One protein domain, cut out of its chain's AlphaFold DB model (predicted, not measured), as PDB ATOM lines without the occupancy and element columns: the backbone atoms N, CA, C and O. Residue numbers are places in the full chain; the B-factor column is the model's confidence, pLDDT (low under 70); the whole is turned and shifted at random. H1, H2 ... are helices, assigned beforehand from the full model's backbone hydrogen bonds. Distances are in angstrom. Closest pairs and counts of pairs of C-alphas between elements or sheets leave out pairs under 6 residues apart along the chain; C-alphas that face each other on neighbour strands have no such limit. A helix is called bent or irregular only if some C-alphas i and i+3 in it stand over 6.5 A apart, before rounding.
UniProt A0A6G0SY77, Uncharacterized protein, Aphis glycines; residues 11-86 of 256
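Overview. This is residues 11 to 86 of the 256 residues of an uncharacterized protein of Aphis glycines (UniProt A0A6G0SY77). One long helix, H1, reaches out as an arm with its first part, residues 11 to 21, while its later part packs on a shorter helix, H2; a third helix, H3, stands across the far end and makes a corner with the last residues of H2. H2 is the part in the middle, touching both H1 and H3, and a long loop of residues 57 to 69 leads from H2 to H3. The printed part has 76 residues with three named helices, in the order H1, H2, H3, and no named strand, and the class is all helix. The whole is loose, with a radius of gyration of the C-alphas of 14.5 A, and its outline is flat, spanning 49 by 30 by 16 A, the arm of H1 adding to its length.

Arrangement. H1, residues 11 to 35, touches H2, residues 44 to 56, with its residues 22 to 33 alone. Their closest C-alphas are those of Lys 26 and Thr 44, 5.9 A apart. The two run the same way at a steep tilt of 41 degrees. H2 with its residues 54 to 56 alone touches residues 80 to 81 of H3, which comprises residues 70 to 82. The closest C-alphas there are those of Tyr 54 and Ala 80, 5.9 A apart. H2 and H3 run the same way at a steep tilt of 69 degrees, only just short of about perpendicular. H1 and H3 are apart. In H2 and H3 every O i to N i+4 pair is within hydrogen-bond range, and in H1 19 of 21 are.

Along the chain. H1 begins at C-alpha 11, at (178.561, 208.925, 218.268), and ends at C-alpha 35, at (195.475, 178.104, 225.013), 35.8 A from first to last C-alpha. It is neither bent nor irregular, but only just: C-alphas 24 and 27 are 6.3 A apart. H2 measures 18.2 A from C-alpha 44 to C-alpha 56. H3 measures 18.5 A and ends at C-alpha 82, at (211.367, 180.510, 232.447).

Size, cuts and confidence. The two C-alphas farthest apart are those of Leu 11 and Glu 71, 49.8 A. Residues 11 to 21, which belong to H1, stand free; without them the body of 65 residues spans 34 by 30 by 16 A, with a radius of gyration of 11.4 A. The printed part has no cut. The link from H1 to H2, 8 residues, is short, and the link from H2 to H3, 13 residues, is long. The mean pLDDT of the printed part is 76.9, and residues 11 to 25 and residue 45 of the model are under 70.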
ATOM      1  N   LEU A  11     178.724 209.745 217.067       45.34
ATOM      2  CA  LEU A  11     178.561 208.925 218.268       45.34
ATOM      3  C   LEU A  11     178.124 207.495 217.922       45.34
ATOM      4  O   LEU A  11     178.673 206.544 218.469       45.34
ATOM      5  N   SER A  12     177.183 207.331 216.987       41.75
ATOM      6  CA  SER A  12     176.731 206.008 216.539       41.75
ATOM      7  C   SER A  12     177.853 205.223 215.851       41.75
ATOM      8  O   SER A  12     178.058 204.049 216.155       41.75
ATOM      9  N   ILE A  13     178.653 205.884 215.007       51.16
ATOM     10  CA  ILE A  13     179.839 205.286 214.378       51.16
ATOM     11  C   ILE A  13     180.866 204.873 215.442       51.16
ATOM     12  O   ILE A  13     181.383 203.758 215.400       51.16
ATOM     13  N   THR A  14     181.124 205.730 216.433       51.12
ATOM     14  CA  THR A  14     182.071 205.442 217.523       51.12
ATOM     15  C   THR A  14     181.607 204.266 218.384       51.12
ATOM     16  O   THR A  14     182.406 203.383 218.692       51.12
ATOM     17  N   ILE A  15     180.318 204.212 218.731       51.47
ATOM     18  CA  ILE A  15     179.724 203.100 219.484       51.47
ATOM     19  C   ILE A  15     179.822 201.803 218.681       51.47
ATOM     20  O   ILE A  15     180.244 200.789 219.234       51.47
ATOM     21  N   ASN A  16     179.511 201.825 217.384       44.25
ATOM     22  CA  ASN A  16     179.600 200.644 216.527       44.25
ATOM     23  C   ASN A  16     181.042 200.145 216.390       44.25
ATOM     24  O   ASN A  16     181.280 198.954 216.559       44.25
ATOM     25  N   ILE A  17     182.017 201.036 216.192       52.44
ATOM     26  CA  ILE A  17     183.441 200.675 216.121       52.44
ATOM     27  C   ILE A  17     183.941 200.136 217.467       52.44
ATOM     28  O   ILE A  17     184.614 199.108 217.502       52.44
ATOM     29  N   ALA A  18     183.609 200.781 218.588       48.19
ATOM     30  CA  ALA A  18     183.965 200.288 219.918       48.19
ATOM     31  C   ALA A  18     183.353 198.904 220.178       48.19
ATOM     32  O   ALA A  18     184.040 198.005 220.665       48.19
ATOM     33  N   THR A  19     182.096 198.713 219.776       47.34
ATOM     34  CA  THR A  19     181.380 197.437 219.861       47.34
ATOM     35  C   THR A  19     182.032 196.382 218.978       47.34
ATOM     36  O   THR A  19     182.228 195.264 219.443       47.34
ATOM     37  N   GLU A  20     182.452 196.727 217.761       46.41
ATOM     38  CA  GLU A  20     183.129 195.841 216.809       46.41
ATOM     39  C   GLU A  20     184.541 195.450 217.280       46.41
ATOM     40  O   GLU A  20     184.939 194.289 217.218       46.41
ATOM     41  N   ILE A  21     185.300 196.395 217.843       49.72
ATOM     42  CA  ILE A  21     186.587 196.131 218.500       49.72
ATOM     43  C   ILE A  21     186.380 195.204 219.698       49.72
ATOM     44  O   ILE A  21     187.171 194.284 219.906       49.72
ATOM     45  N   TYR A  22     185.340 195.441 220.495       45.53
ATOM     46  CA  TYR A  22     185.046 194.641 221.677       45.53
ATOM     47  C   TYR A  22     184.604 193.221 221.294       45.53
ATOM     48  O   TYR A  22     185.124 192.255 221.853       45.53
ATOM     49  N   THR A  23     183.742 193.084 220.282       52.03
ATOM     50  CA  THR A  23     183.312 191.787 219.732       52.03
ATOM     51  C   THR A  23     184.436 191.047 219.019       52.03
ATOM     52  O   THR A  23     184.480 189.830 219.119       52.03
ATOM     53  N   LYS A  24     185.388 191.721 218.360       56.81
ATOM     54  CA  LYS A  24     186.510 191.045 217.678       56.81
ATOM     55  C   LYS A  24     187.691 190.730 218.601       56.81
ATOM     56  O   LYS A  24     188.278 189.656 218.506       56.81
ATOM     57  N   LYS A  25     188.067 191.640 219.508       63.53
ATOM     58  CA  LYS A  25     189.275 191.479 220.344       63.53
ATOM     59  C   LYS A  25     189.034 190.643 221.594       63.53
ATOM     60  O   LYS A  25     189.944 189.929 222.014       63.53
ATOM     61  N   LYS A  26     187.847 190.708 222.208       70.69
ATOM     62  CA  LYS A  26     187.584 189.954 223.440       70.69
ATOM     63  C   LYS A  26     187.626 188.433 223.212       70.69
ATOM     64  O   LYS A  26     188.338 187.781 223.974       70.69
ATOM     65  N   PRO A  27     186.998 187.858 222.164       74.75
ATOM     66  CA  PRO A  27     187.103 186.424 221.884       74.75
ATOM     67  C   PRO A  27     188.541 185.960 221.644       74.75
ATOM     68  O   PRO A  27     188.933 184.912 222.147       74.75
ATOM     69  N   PHE A  28     189.364 186.766 220.967       75.69
ATOM     70  CA  PHE A  28     190.785 186.459 220.792       75.69
ATOM     71  C   PHE A  28     191.527 186.374 222.134       75.69
ATOM     72  O   PHE A  28     192.271 185.426 222.375       75.69
ATOM     73  N   LEU A  29     191.311 187.340 223.033       73.12
ATOM     74  CA  LEU A  29     191.939 187.334 224.358       73.12
ATOM     75  C   LEU A  29     191.474 186.145 225.210       73.12
ATOM     76  O   LEU A  29     192.289 185.552 225.916       73.12
ATOM     77  N   ILE A  30     190.189 185.787 225.120       76.25
ATOM     78  CA  ILE A  30     189.617 184.594 225.759       76.25
ATOM     79  C   ILE A  30     190.327 183.344 225.236       76.25
ATOM     80  O   ILE A  30     190.889 182.591 226.032       76.25
ATOM     81  N   GLN A  31     190.376 183.161 223.913       77.50
ATOM     82  CA  GLN A  31     191.016 182.005 223.288       77.50
ATOM     83  C   GLN A  31     192.497 181.914 223.658       77.50
ATOM     84  O   GLN A  31     193.006 180.833 223.950       77.50
ATOM     85  N   TYR A  32     193.194 183.049 223.704       79.56
ATOM     86  CA  TYR A  32     194.603 183.055 224.066       79.56
ATOM     87  C   TYR A  32     194.819 182.676 225.539       79.56
ATOM     88  O   TYR A  32     195.732 181.912 225.848       79.56
ATOM     89  N   CYS A  33     193.947 183.130 226.448       81.69
ATOM     90  CA  CYS A  33     193.971 182.679 227.841       81.69
ATOM     91  C   CYS A  33     193.750 181.161 227.943       81.69
ATOM     92  O   CYS A  33     194.518 180.497 228.636       81.69
ATOM     93  N   ILE A  34     192.773 180.610 227.211       81.50
ATOM     94  CA  ILE A  34     192.483 179.164 227.180       81.50
ATOM     95  C   ILE A  34     193.706 178.375 226.707       81.50
ATOM     96  O   ILE A  34     194.157 177.462 227.396       81.50
ATOM     97  N   ASN A  35     194.301 178.773 225.579       81.19
ATOM     98  CA  ASN A  35     195.475 178.104 225.013       81.19
ATOM     99  C   ASN A  35     196.680 178.119 225.968       81.19
ATOM    100  O   ASN A  35     197.546 177.250 225.894       81.19
ATOM    101  N   LYS A  36     196.753 179.113 226.859       84.00
ATOM    102  CA  LYS A  36     197.787 179.231 227.895       84.00
ATOM    103  C   LYS A  36     197.364 178.680 229.256       84.00
ATOM    104  O   LYS A  36     198.071 178.910 230.234       84.00
ATOM    105  N   LYS A  37     196.242 177.951 229.331       92.06
ATOM    106  CA  LYS A  37     195.692 177.376 230.571       92.06
ATOM    107  C   LYS A  37     195.419 178.430 231.669       92.06
ATOM    108  O   LYS A  37     195.358 178.124 232.860       92.06
ATOM    109  N   LEU A  38     195.229 179.689 231.279       89.50
ATOM    110  CA  LEU A  38     194.890 180.803 232.166       89.50
ATOM    111  C   LEU A  38     193.371 180.918 232.321       89.50
ATOM    112  O   LEU A  38     192.607 180.467 231.467       89.50
ATOM    113  N   LYS A  39     192.910 181.594 233.379       93.81
ATOM    114  CA  LYS A  39     191.494 181.974 233.485       93.81
ATOM    115  C   LYS A  39     191.104 182.817 232.272       93.81
ATOM    116  O   LYS A  39     191.755 183.820 231.977       93.81
ATOM    117  N   SER A  40     190.027 182.431 231.602       88.06
ATOM    118  CA  SER A  40     189.505 183.092 230.402       88.06
ATOM    119  C   SER A  40     188.275 183.960 230.678       88.06
ATOM    120  O   SER A  40     187.720 184.568 229.767       88.06
ATOM    121  N   THR A  41     187.867 184.066 231.944       87.44
ATOM    122  CA  THR A  41     186.772 184.926 232.396       87.44
ATOM    123  C   THR A  41     187.256 186.340 232.725       87.44
ATOM    124  O   THR A  41     188.439 186.570 233.023       87.44
ATOM    125  N   GLY A  42     186.315 187.287 232.675       81.50
ATOM    126  CA  GLY A  42     186.533 188.693 233.002       81.50
ATOM    127  C   GLY A  42     186.244 189.662 231.854       81.50
ATOM    128  O   GLY A  42     185.798 189.294 230.758       81.50
ATOM    129  N   ASN A  43     186.490 190.939 232.119       79.25
ATOM    130  CA  ASN A  43     186.482 191.992 231.111       79.25
ATOM    131  C   ASN A  43     187.809 192.020 230.318       79.25
ATOM    132  O   ASN A  43     188.798 191.372 230.661       79.25
ATOM    133  N   THR A  44     187.842 192.785 229.228       74.06
ATOM    134  CA  THR A  44     189.008 192.893 228.330       74.06
ATOM    135  C   THR A  44     190.293 193.330 229.050       74.06
ATOM    136  O   THR A  44     191.375 192.845 228.716       74.06
ATOM    137  N   ASN A  45     190.194 194.214 230.048       69.12
ATOM    138  CA  ASN A  45     191.351 194.711 230.797       69.12
ATOM    139  C   ASN A  45     191.917 193.637 231.727       69.12
ATOM    140  O   ASN A  45     193.133 193.473 231.803       69.12
ATOM    141  N   GLU A  46     191.053 192.858 232.372       80.50
ATOM    142  CA  GLU A  46     191.458 191.731 233.215       80.50
ATOM    143  C   GLU A  46     192.189 190.658 232.402       80.50
ATOM    144  O   GLU A  46     193.262 190.207 232.806       80.50
ATOM    145  N   LEU A  47     191.659 190.306 231.224       79.62
ATOM    146  CA  LEU A  47     192.291 189.354 230.306       79.62
ATOM    147  C   LEU A  47     193.662 189.858 229.832       79.62
ATOM    148  O   LEU A  47     194.650 189.123 229.876       79.62
ATOM    149  N   ARG A  48     193.756 191.137 229.445       77.75
ATOM    150  CA  ARG A  48     195.027 191.769 229.052       77.75
ATOM    151  C   ARG A  48     196.042 191.797 230.184       77.75
ATOM    152  O   ARG A  48     197.202 191.458 229.962       77.75
ATOM    153  N   ALA A  49     195.626 192.183 231.386       78.31
ATOM    154  CA  ALA A  49     196.507 192.238 232.544       78.31
ATOM    155  C   ALA A  49     197.053 190.845 232.885       78.31
ATOM    156  O   ALA A  49     198.243 190.699 233.170       78.31
ATOM    157  N   ARG A  50     196.207 189.814 232.791       89.00
ATOM    158  CA  ARG A  50     196.581 188.414 233.013       89.00
ATOM    159  C   ARG A  50     197.597 187.919 231.983       89.00
ATOM    160  O   ARG A  50     198.641 187.398 232.363       89.00
ATOM    161  N   LEU A  51     197.347 188.161 230.696       82.81
ATOM    162  CA  LEU A  51     198.291 187.828 229.623       82.81
ATOM    163  C   LEU A  51     199.604 188.615 229.749       82.81
ATOM    164  O   LEU A  51     200.678 188.053 229.563       82.81
ATOM    165  N   SER A  52     199.547 189.893 230.136       78.69
ATOM    166  CA  SER A  52     200.745 190.702 230.385       78.69
ATOM    167  C   SER A  52     201.599 190.112 231.507       78.69
ATOM    168  O   SER A  52     202.812 189.977 231.343       78.69
ATOM    169  N   ARG A  53     200.980 189.702 232.624       84.19
ATOM    170  CA  ARG A  53     201.682 188.987 233.698       84.19
ATOM    171  C   ARG A  53     202.289 187.679 233.195       84.19
ATOM    172  O   ARG A  53     203.418 187.379 233.572       84.19
ATOM    173  N   TYR A  54     201.583 186.928 232.345       83.25
ATOM    174  CA  TYR A  54     202.081 185.658 231.798       83.25
ATOM    175  C   TYR A  54     203.353 185.879 230.983       83.25
ATOM    176  O   TYR A  54     204.378 185.270 231.269       83.25
ATOM    177  N   LEU A  55     203.330 186.839 230.057       77.00
ATOM    178  CA  LEU A  55     204.492 187.191 229.235       77.00
ATOM    179  C   LEU A  55     205.653 187.771 230.055       77.00
ATOM    180  O   LEU A  55     206.812 187.600 229.691       77.00
ATOM    181  N   LYS A  56     205.365 188.445 231.174       78.62
ATOM    182  CA  LYS A  56     206.379 188.941 232.119       78.62
ATOM    183  C   LYS A  56     206.908 187.857 233.068       78.62
ATOM    184  O   LYS A  56     207.880 188.112 233.779       78.62
ATOM    185  N   GLY A  57     206.292 186.673 233.100       81.12
ATOM    186  CA  GLY A  57     206.614 185.610 234.052       81.12
ATOM    187  C   GLY A  57     206.258 185.955 235.502       81.12
ATOM    188  O   GLY A  57     206.917 185.484 236.425       81.12
ATOM    189  N   THR A  58     205.249 186.807 235.706       87.19
ATOM    190  CA  THR A  58     204.787 187.281 237.025       87.19
ATOM    191  C   THR A  58     203.355 186.837 237.335       87.19
ATOM    192  O   THR A  58     202.650 187.511 238.087       87.19
ATOM    193  N   ILE A  59     202.875 185.766 236.698       90.62
ATOM    194  CA  ILE A  59     201.563 185.188 237.020       90.62
ATOM    195  C   ILE A  59     201.569 184.538 238.396       90.62
ATOM    196  O   ILE A  59     202.602 184.110 238.906       90.62
ATOM    197  N   THR A  60     200.379 184.450 238.973       93.00
ATOM    198  CA  THR A  60     200.121 183.770 240.242       93.00
ATOM    199  C   THR A  60     199.144 182.618 240.041       93.00
ATOM    200  O   THR A  60     198.477 182.524 239.010       93.00
ATOM    201  N   LEU A  61     198.985 181.766 241.056       92.06
ATOM    202  CA  LEU A  61     197.965 180.714 241.051       92.06
ATOM    203  C   LEU A  61     196.556 181.262 240.759       92.06
ATOM    204  O   LEU A  61     195.752 180.576 240.129       92.06
ATOM    205  N   ASN A  62     196.263 182.505 241.151       91.94
ATOM    206  CA  ASN A  62     194.975 183.153 240.896       91.94
ATOM    207  C   ASN A  62     194.715 183.454 239.416       91.94
ATOM    208  O   ASN A  62     193.555 183.612 239.035       91.94
ATOM    209  N   ASP A  63     195.762 183.526 238.596       92.50
ATOM    210  CA  ASP A  63     195.671 183.766 237.156       92.50
ATOM    211  C   ASP A  63     195.381 182.485 236.361       92.50
ATOM    212  O   ASP A  63     194.892 182.554 235.234       92.50
ATOM    213  N   ILE A  64     195.657 181.318 236.943       91.75
ATOM    214  CA  ILE A  64     195.549 180.012 236.285       91.75
ATOM    215  C   ILE A  64     194.156 179.422 236.516       91.75
ATOM    216  O   ILE A  64     193.536 179.658 237.559       91.75
ATOM    217  N   HIS A  65     193.646 178.672 235.536       89.56
ATOM    218  CA  HIS A  65     192.350 178.008 235.655       89.56
ATOM    219  C   HIS A  65     192.321 177.073 236.879       89.56
ATOM    220  O   HIS A  65     193.276 176.346 237.143       89.56
ATOM    221  N   ASN A  66     191.238 177.117 237.659       86.69
ATOM    222  CA  ASN A  66     191.115 176.388 238.929       86.69
ATOM    223  C   ASN A  66     190.733 174.910 238.763       86.69
ATOM    224  O   ASN A  66     190.803 174.170 239.733       86.69
ATOM    225  N   THR A  67     190.334 174.492 237.562       87.44
ATOM    226  CA  THR A  67     190.005 173.089 237.246       87.44
ATOM    227  C   THR A  67     191.238 172.217 237.000       87.44
ATOM    228  O   THR A  67     191.096 171.013 236.831       87.44
ATOM    229  N   LEU A  68     192.429 172.815 236.922       89.00
ATOM    230  CA  LEU A  68     193.697 172.107 236.738       89.00
ATOM    231  C   LEU A  68     194.225 171.598 238.081       89.00
ATOM    232  O   LEU A  68     193.981 172.229 239.115       89.00
ATOM    233  N   SER A  69     194.998 170.508 238.054       92.50
ATOM    234  CA  SER A  69     195.634 169.985 239.270       92.50
ATOM    235  C   SER A  69     196.659 170.976 239.836       92.50
ATOM    236  O   SER A  69     197.146 171.871 239.139       92.50
ATOM    237  N   GLU A  70     197.008 170.838 241.114       89.81
ATOM    238  CA  GLU A  70     198.011 171.708 241.736       89.81
ATOM    239  C   GLU A  70     199.382 171.571 241.053       89.81
ATOM    240  O   GLU A  70     200.052 172.573 240.793       89.81
ATOM    241  N   GLU A  71     199.759 170.351 240.668       91.19
ATOM    242  CA  GLU A  71     200.988 170.063 239.930       91.19
ATOM    243  C   GLU A  71     200.999 170.756 238.564       91.19
ATOM    244  O   GLU A  71     201.976 171.424 238.220       91.19
ATOM    245  N   GLU A  72     199.905 170.667 237.801       89.62
ATOM    246  CA  GLU A  72     199.787 171.346 236.508       89.62
ATOM    247  C   GLU A  72     199.882 172.867 236.650       89.62
ATOM    248  O   GLU A  72     200.559 173.536 235.864       89.62
ATOM    249  N   ARG A  73     199.225 173.432 237.667       91.19
ATOM    250  CA  ARG A  73     199.264 174.875 237.930       91.19
ATOM    251  C   ARG A  73     200.677 175.325 238.295       91.19
ATOM    252  O   ARG A  73     201.128 176.358 237.801       91.19
ATOM    253  N   ASN A  74     201.396 174.539 239.093       91.50
ATOM    254  CA  ASN A  74     202.788 174.813 239.442       91.50
ATOM    255  C   ASN A  74     203.719 174.730 238.223       91.50
ATOM    256  O   ASN A  74     204.572 175.604 238.055       91.50
ATOM    257  N   LEU A  75     203.522 173.752 237.332       91.75
ATOM    258  CA  LEU A  75     204.277 173.652 236.077       91.75
ATOM    259  C   LEU A  75     204.100 174.900 235.203       91.75
ATOM    260  O   LEU A  75     205.088 175.452 234.724       91.75
ATOM    261  N   ILE A  76     202.871 175.403 235.066       86.75
ATOM    262  CA  ILE A  76     202.583 176.623 234.293       86.75
ATOM    263  C   ILE A  76     203.295 177.847 234.890       86.75
ATOM    264  O   ILE A  76     203.816 178.679 234.145       86.75
ATOM    265  N   LEU A  77     203.348 177.974 236.223       88.00
ATOM    266  CA  LEU A  77     204.083 179.064 236.880       88.00
ATOM    267  C   LEU A  77     205.584 179.007 236.572       88.00
ATOM    268  O   LEU A  77     206.193 180.036 236.271       88.00
ATOM    269  N   ILE A  78     206.171 177.810 236.647       87.75
ATOM    270  CA  ILE A  78     207.590 177.581 236.351       87.75
ATOM    271  C   ILE A  78     207.874 177.911 234.883       87.75
ATOM    272  O   ILE A  78     208.801 178.672 234.596       87.75
ATOM    273  N   GLU A  79     207.049 177.404 233.967       83.75
ATOM    274  CA  GLU A  79     207.182 177.632 232.531       83.75
ATOM    275  C   GLU A  79     207.064 179.121 232.182       83.75
ATOM    276  O   GLU A  79     207.913 179.659 231.475       83.75
ATOM    277  N   ALA A  80     206.068 179.827 232.727       79.75
ATOM    278  CA  ALA A  80     205.892 181.258 232.481       79.75
ATOM    279  C   ALA A  80     207.083 182.085 232.991       79.75
ATOM    280  O   ALA A  80     207.489 183.059 232.356       79.75
ATOM    281  N   LYS A  81     207.671 181.701 234.129       86.69
ATOM    282  CA  LYS A  81     208.854 182.371 234.682       86.69
ATOM    283  C   LYS A  81     210.109 182.111 233.847       86.69
ATOM    284  O   LYS A  81     210.927 183.023 233.698       86.69
ATOM    285  N   ALA A  82     210.258 180.896 233.317       81.75
ATOM    286  CA  ALA A  82     211.367 180.510 232.447       81.75
ATOM    287  C   ALA A  82     211.273 181.183 231.067       81.75
ATOM    288  O   ALA A  82     212.257 181.740 230.588       81.75
ATOM    289  N   ASN A  83     210.073 181.217 230.484       75.25
ATOM    290  CA  ASN A  83     209.797 181.730 229.139       75.25
ATOM    291  C   ASN A  83     209.398 183.214 229.118       75.25
ATOM    292  O   ASN A  83     208.785 183.686 228.158       75.25
ATOM    293  N   LYS A  84     209.716 183.965 230.179       75.44
ATOM    294  CA  LYS A  84     209.389 185.390 230.244       75.44
ATOM    295  C   LYS A  84     210.065 186.151 229.106       75.44
ATOM    296  O   LYS A  84     211.249 185.967 228.818       75.44
ATOM    297  N   ILE A  85     209.333 187.083 228.515       70.69
ATOM    298  CA  ILE A  85     209.886 187.995 227.523       70.69
ATOM    299  C   ILE A  85     210.820 188.972 228.235       70.69
ATOM    300  O   ILE A  85     210.438 189.673 229.177       70.69
ATOM    301  N   ASN A  86     212.065 189.047 227.769       72.69
ATOM    302  CA  ASN A  86     213.001 190.056 228.236       72.69
ATOM    303  C   ASN A  86     212.777 191.370 227.480       72.69
ATOM    304  O   ASN A  86     213.439 191.653 226.483       72.69
TER     305      ASN A  86